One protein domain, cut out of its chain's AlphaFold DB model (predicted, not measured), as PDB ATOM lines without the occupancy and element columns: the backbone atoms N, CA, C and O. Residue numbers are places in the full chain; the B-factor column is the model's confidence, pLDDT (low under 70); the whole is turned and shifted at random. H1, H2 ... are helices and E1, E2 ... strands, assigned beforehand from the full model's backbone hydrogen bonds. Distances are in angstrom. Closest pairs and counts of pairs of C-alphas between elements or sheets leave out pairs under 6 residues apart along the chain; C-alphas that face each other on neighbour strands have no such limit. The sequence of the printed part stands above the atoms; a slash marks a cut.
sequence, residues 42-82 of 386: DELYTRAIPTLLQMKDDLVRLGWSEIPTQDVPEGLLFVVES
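AT A GLANCE: This is residues 42 to 82 of the 386 residues of an uncharacterized protein of Serendipita indica (strain DSM 11827) (UniProt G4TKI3). A helix, H2, runs along one side of a small flat shape, and a short two-stranded hairpin, E1 and E2, lies beside its later part, residues 56 to 60. A wide loop, residues 68 to 78, joins the two strands, and a very short helix, H1, lies off the beginning of H2 at the far end of the printed part. The printed part has 41 residues, with two named helices and two named strands in the order H1, H2, E1, E2; the sheet's order is E1 - E2, antiparallel, and the class is mixed, helices and strands. It is only just loose, close to compact, with a radius of gyration of the C-alphas of 11.0 A, and the outline is flat, spanning 33 by 23 by 10 A.

IN THESE COORDINATES: H1 holds residues 42 to 45 and measures 5.1 A from first to last C-alpha, beginning at C-alpha 42 at (-1.915, 52.326, -52.499). H2, residues 50 to 61, is the longest helix at 16.5 A and runs from C-alpha 50 at (-2.164, 43.420, -37.838) to C-alpha 61 at (-14.213, 37.429, -28.318). E1, residues 65 to 67, measures 6.3 A. E2, residues 79 to 81, measures 6.7 A and ends at C-alpha 81 at (-20.798, 47.401, -31.604).

HOW THE PARTS SIT: E1 and E2 form a hairpin, antiparallel, with 141 degrees between their directions. The C-alphas of Glu 66 and Val 80 face each other at 4.5 A. N 65 and O 81 are within hydrogen-bond range at 2.9 A, and so are N 81 and O 65 at 2.8 A. H2 has 3 pairs of C-alphas within 8 A of E2, the closest being those of Lys 56 and Val 80, 7.4 A apart. With E1 it has 1 such pair, Val 60 and Glu 66, 6.6 A apart. H1 is apart from H2, E1 and E2. In H2 every O i to N i+4 pair is within hydrogen-bond range, while H1, with 4 residues, is too short for such a pair; its one O i to N i+3 pair is within range.

THE WHOLE: The two C-alphas farthest apart are those of Asp 42 and Gly 63, at 33.3 A. The printed part has no cut. The links from H1 to H2 and from H2 to E1 are tight, with 4 and 3 residues, and the link from E1 to E2 is long, with 11 residues. The mean pLDDT of the printed part is 77.1, and residues 42 to 48, residue 51 and residue 74 are under 70; the mean of H1 is 41.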
ATOM      1  N   ASP A  42      -0.554  52.152 -53.013       41.69
ATOM      2  CA  ASP A  42      -1.915  52.326 -52.499       41.69
ATOM      3  C   ASP A  42      -2.479  51.017 -51.914       41.69
ATOM      4  O   ASP A  42      -3.038  51.025 -50.819       41.69
ATOM      5  N   GLU A  43      -2.237  49.870 -52.558       40.97
ATOM      6  CA  GLU A  43      -2.604  48.549 -52.026       40.97
ATOM      7  C   GLU A  43      -1.824  48.199 -50.749       40.97
ATOM      8  O   GLU A  43      -2.376  47.591 -49.830       40.97
ATOM      9  N   LEU A  44      -0.555  48.611 -50.640       38.72
ATOM     10  CA  LEU A  44       0.243  48.433 -49.422       38.72
ATOM     11  C   LEU A  44      -0.262  49.316 -48.270       38.72
ATOM     12  O   LEU A  44      -0.340  48.838 -47.138       38.72
ATOM     13  N   TYR A  45      -0.667  50.559 -48.553       41.31
ATOM     14  CA  TYR A  45      -1.243  51.480 -47.563       41.31
ATOM     15  C   TYR A  45      -2.673  51.107 -47.140       41.31
ATOM     16  O   TYR A  45      -3.109  51.517 -46.065       41.31
ATOM     17  N   THR A  46      -3.394  50.309 -47.934       44.91
ATOM     18  CA  THR A  46      -4.707  49.756 -47.543       44.91
ATOM     19  C   THR A  46      -4.623  48.519 -46.650       44.91
ATOM     20  O   THR A  46      -5.653  48.045 -46.166       44.91
ATOM     21  N   ARG A  47      -3.423  47.975 -46.395       50.22
ATOM     22  CA  ARG A  47      -3.297  46.806 -45.521       50.22
ATOM     23  C   ARG A  47      -3.570  47.202 -44.078       50.22
ATOM     24  O   ARG A  47      -2.859  48.002 -43.477       50.22
ATOM     25  N   ALA A  48      -4.604  46.584 -43.530       57.50
ATOM     26  CA  ALA A  48      -4.925  46.608 -42.119       57.50
ATOM     27  C   ALA A  48      -3.678  46.347 -41.262       57.50
ATOM     28  O   ALA A  48      -2.995  45.338 -41.446       57.50
ATOM     29  N   ILE A  49      -3.394  47.231 -40.306       77.44
ATOM     30  CA  ILE A  49      -2.321  47.005 -39.334       77.44
ATOM     31  C   ILE A  49      -2.685  45.738 -38.536       77.44
ATOM     32  O   ILE A  49      -3.761  45.721 -37.930       77.44
ATOM     33  N   PRO A  50      -1.832  44.692 -38.490       73.19
ATOM     34  CA  PRO A  50      -2.164  43.420 -37.838       73.19
ATOM     35  C   PRO A  50      -2.645  43.572 -36.391       73.19
ATOM     36  O   PRO A  50      -3.562  42.880 -35.964       73.19
ATOM     37  N   THR A  51      -2.087  44.536 -35.657       67.12
ATOM     38  CA  THR A  51      -2.491  44.855 -34.282       67.12
ATOM     39  C   THR A  51      -3.938  45.344 -34.184       67.12
ATOM     40  O   THR A  51      -4.633  44.991 -33.237       67.12
ATOM     41  N   LEU A  52      -4.428  46.114 -35.163       72.19
ATOM     42  CA  LEU A  52      -5.819  46.579 -35.177       72.19
ATOM     43  C   LEU A  52      -6.792  45.433 -35.469       72.19
ATOM     44  O   LEU A  52      -7.858  45.377 -34.863       72.19
ATOM     45  N   LEU A  53      -6.412  44.498 -36.346       83.50
ATOM     46  CA  LEU A  53      -7.194  43.282 -36.586       83.50
ATOM     47  C   LEU A  53      -7.222  42.379 -35.350       83.50
ATOM     48  O   LEU A  53      -8.281  41.889 -34.977       83.50
ATOM     49  N   GLN A  54      -6.087  42.224 -34.667       83.75
ATOM     50  CA  GLN A  54      -6.024  41.467 -33.420       83.75
ATOM     51  C   GLN A  54      -6.933  42.082 -32.347       83.75
ATOM     52  O   GLN A  54      -7.707  41.363 -31.719       83.75
ATOM     53  N   MET A  55      -6.910  43.411 -32.201       78.88
ATOM     54  CA  MET A  55      -7.776  44.131 -31.264       78.88
ATOM     55  C   MET A  55      -9.263  43.963 -31.606       78.88
ATOM     56  O   MET A  55     -10.078  43.768 -30.706       78.88
ATOM     57  N   LYS A  56      -9.628  43.985 -32.896       92.81
ATOM     58  CA  LYS A  56     -10.986  43.646 -33.352       92.81
ATOM     59  C   LYS A  56     -11.382  42.246 -32.890       92.81
ATOM     60  O   LYS A  56     -12.444  42.073 -32.299       92.81
ATOM     61  N   ASP A  57     -10.528  41.258 -33.137       90.81
ATOM     62  CA  ASP A  57     -10.808  39.862 -32.801       90.81
ATOM     63  C   ASP A  57     -10.872  39.628 -31.282       90.81
ATOM     64  O   ASP A  57     -11.639  38.780 -30.822       90.81
ATOM     65  N   ASP A  58     -10.089  40.368 -30.490       90.69
ATOM     66  CA  ASP A  58     -10.185  40.382 -29.026       90.69
ATOM     67  C   ASP A  58     -11.532  40.966 -28.560       90.69
ATOM     68  O   ASP A  58     -12.204  40.354 -27.729       90.69
ATOM     69  N   LEU A  59     -11.976  42.095 -29.125       86.62
ATOM     70  CA  LEU A  59     -13.269  42.710 -28.782       86.62
ATOM     71  C   LEU A  59     -14.449  41.796 -29.128       86.62
ATOM     72  O   LEU A  59     -15.348  41.608 -28.306       86.62
ATOM     73  N   VAL A  60     -14.423  41.169 -30.306       92.25
ATOM     74  CA  VAL A  60     -15.452  40.200 -30.714       92.25
ATOM     75  C   VAL A  60     -15.473  38.992 -29.768       92.25
ATOM     76  O   VAL A  60     -16.545  38.558 -29.345       92.25
ATOM     77  N   ARG A  61     -14.304  38.491 -29.338       93.06
ATOM     78  CA  ARG A  61     -14.213  37.429 -28.318       93.06
ATOM     79  C   ARG A  61     -14.791  37.835 -26.961       93.06
ATOM     80  O   ARG A  61     -15.297  36.972 -26.248       93.06
ATOM     81  N   LEU A  62     -14.754  39.121 -26.613       91.31
ATOM     82  CA  LEU A  62     -15.358  39.673 -25.393       91.31
ATOM     83  C   LEU A  62     -16.875  39.921 -25.512       91.31
ATOM     84  O   LEU A  62     -17.477  40.472 -24.592       91.31
ATOM     85  N   GLY A  63     -17.503  39.510 -26.616       92.25
ATOM     86  CA  GLY A  63     -18.951  39.600 -26.814       92.25
ATOM     87  C   GLY A  63     -19.419  40.851 -27.555       92.25
ATOM     88  O   GLY A  63     -20.619  41.114 -27.586       92.25
ATOM     89  N   TRP A  64     -18.508  41.621 -28.154       95.88
ATOM     90  CA  TRP A  64     -18.878  42.692 -29.081       95.88
ATOM     91  C   TRP A  64     -19.334  42.096 -30.416       95.88
ATOM     92  O   TRP A  64     -18.811  41.074 -30.863       95.88
ATOM     93  N   SER A  65     -20.301  42.734 -31.069       93.31
ATOM     94  CA  SER A  65     -20.792  42.303 -32.380       93.31
ATOM     95  C   SER A  65     -20.094  43.072 -33.495       93.31
ATOM     96  O   SER A  65     -20.155  44.298 -33.549       93.31
ATOM     97  N   GLU A  66     -19.436  42.358 -34.403       94.19
ATOM     98  CA  GLU A  66     -18.880  42.943 -35.624       94.19
ATOM     99  C   GLU A  66     -20.009  43.293 -36.602       94.19
ATOM    100  O   GLU A  66     -20.853  42.448 -36.914       94.19
ATOM    101  N   ILE A  67     -20.033  44.540 -37.077       91.12
ATOM    102  CA  ILE A  67     -20.992  44.986 -38.091       91.12
ATOM    103  C   ILE A  67     -20.442  44.583 -39.469       91.12
ATOM    104  O   ILE A  67     -19.299  44.929 -39.782       91.12
ATOM    105  N   PRO A  68     -21.220  43.870 -40.304       88.25
ATOM    106  CA  PRO A  68     -20.785  43.471 -41.635       88.25
ATOM    107  C   PRO A  68     -20.311  44.664 -42.469       88.25
ATOM    108  O   PRO A  68     -20.961  45.705 -42.535       88.25
ATOM    109  N   THR A  69     -19.200  44.481 -43.176       76.81
ATOM    110  CA  THR A  69     -18.549  45.512 -44.001       76.81
ATOM    111  C   THR A  69     -19.405  46.049 -45.148       76.81
ATOM    112  O   THR A  69     -19.063  47.078 -45.719       76.81
ATOM    113  N   GLN A  70     -20.525  45.398 -45.476       80.94
ATOM    114  CA  GLN A  70     -21.458  45.868 -46.504       80.94
ATOM    115  C   GLN A  70     -22.129  47.201 -46.136       80.94
ATOM    116  O   GLN A  70     -22.508  47.946 -47.037       80.94
ATOM    117  N   ASP A  71     -22.212  47.524 -44.842       73.38
ATOM    118  CA  ASP A  71     -22.843  48.751 -44.336       73.38
ATOM    119  C   ASP A  71     -21.824  49.817 -43.893       73.38
ATOM    120  O   ASP A  71     -22.192  50.875 -43.374       73.38
ATOM    121  N   VAL A  72     -20.529  49.548 -44.072       70.75
ATOM    122  CA  VAL A  72     -19.451  50.400 -43.568       70.75
ATOM    123  C   VAL A  72     -18.991  51.373 -44.671       70.75
ATOM    124  O   VAL A  72     -18.682  50.931 -45.777       70.75
ATOM    125  N   PRO A  73     -18.918  52.693 -44.403       70.12
ATOM    126  CA  PRO A  73     -18.391  53.672 -45.355       70.12
ATOM    127  C   PRO A  73     -16.989  53.321 -45.874       70.12
ATOM    128  O   PRO A  73     -16.139  52.846 -45.117       70.12
ATOM    129  N   GLU A  74     -16.720  53.627 -47.147       68.56
ATOM    130  CA  GLU A  74     -15.393  53.442 -47.748       68.56
ATOM    131  C   GLU A  74     -14.293  54.115 -46.905       68.56
ATOM    132  O   GLU A  74     -14.387  55.289 -46.539       68.56
ATOM    133  N   GLY A  75     -13.233  53.358 -46.598       71.31
ATOM    134  CA  GLY A  75     -12.081  53.821 -45.815       71.31
ATOM    135  C   GLY A  75     -12.110  53.468 -44.322       71.31
ATOM    136  O   GLY A  75     -11.128  53.732 -43.628       71.31
ATOM    137  N   LEU A  76     -13.183  52.852 -43.823       72.81
ATOM    138  CA  LEU A  76     -13.211  52.240 -42.492       72.81
ATOM    139  C   LEU A  76     -12.823  50.762 -42.573       72.81
ATOM    140  O   LEU A  76     -13.284  50.031 -43.445       72.81
ATOM    141  N   LEU A  77     -11.963  50.328 -41.650       79.62
ATOM    142  CA  LEU A  77     -11.412  48.974 -41.668       79.62
ATOM    143  C   LEU A  77     -12.381  47.933 -41.082       79.62
ATOM    144  O   LEU A  77     -12.545  46.859 -41.648       79.62
ATOM    145  N   PHE A  78     -13.006  48.250 -39.946       87.25
ATOM    146  CA  PHE A  78     -14.049  47.452 -39.301       87.25
ATOM    147  C   PHE A  78     -14.866  48.339 -38.355       87.25
ATOM    148  O   PHE A  78     -14.390  49.388 -37.913       87.25
ATOM    149  N   VAL A  79     -16.080  47.905 -38.018       90.25
ATOM    150  CA  VAL A  79     -16.916  48.523 -36.985       90.25
ATOM    151  C   VAL A  79     -17.373  47.427 -36.030       90.25
ATOM    152  O   VAL A  79     -17.859  46.383 -36.459       90.25
ATOM    153  N   VAL A  80     -17.194  47.656 -34.731       92.81
ATOM    154  CA  VAL A  80     -17.649  46.757 -33.665       92.81
ATOM    155  C   VAL A  80     -18.630  47.506 -32.775       92.81
ATOM    156  O   VAL A  80     -18.376  48.640 -32.371       92.81
ATOM    157  N   GLU A  81     -19.763  46.878 -32.487       90.75
ATOM    158  CA  GLU A  81     -20.798  47.401 -31.604       90.75
ATOM    159  C   GLU A  81     -20.704  46.699 -30.247       90.75
ATOM    160  O   GLU A  81     -20.515  45.480 -30.164       90.75
ATOM    161  N   SER A  82     -20.793  47.476 -29.168       91.06
ATOM    162  CA  SER A  82     -20.766  46.930 -27.813       91.06
ATOM    163  C   SER A  82     -21.961  46.008 -27.580       91.06
ATOM    164  O   SER A  82     -23.048  46.307 -28.087       91.06
TER     165      SER A  82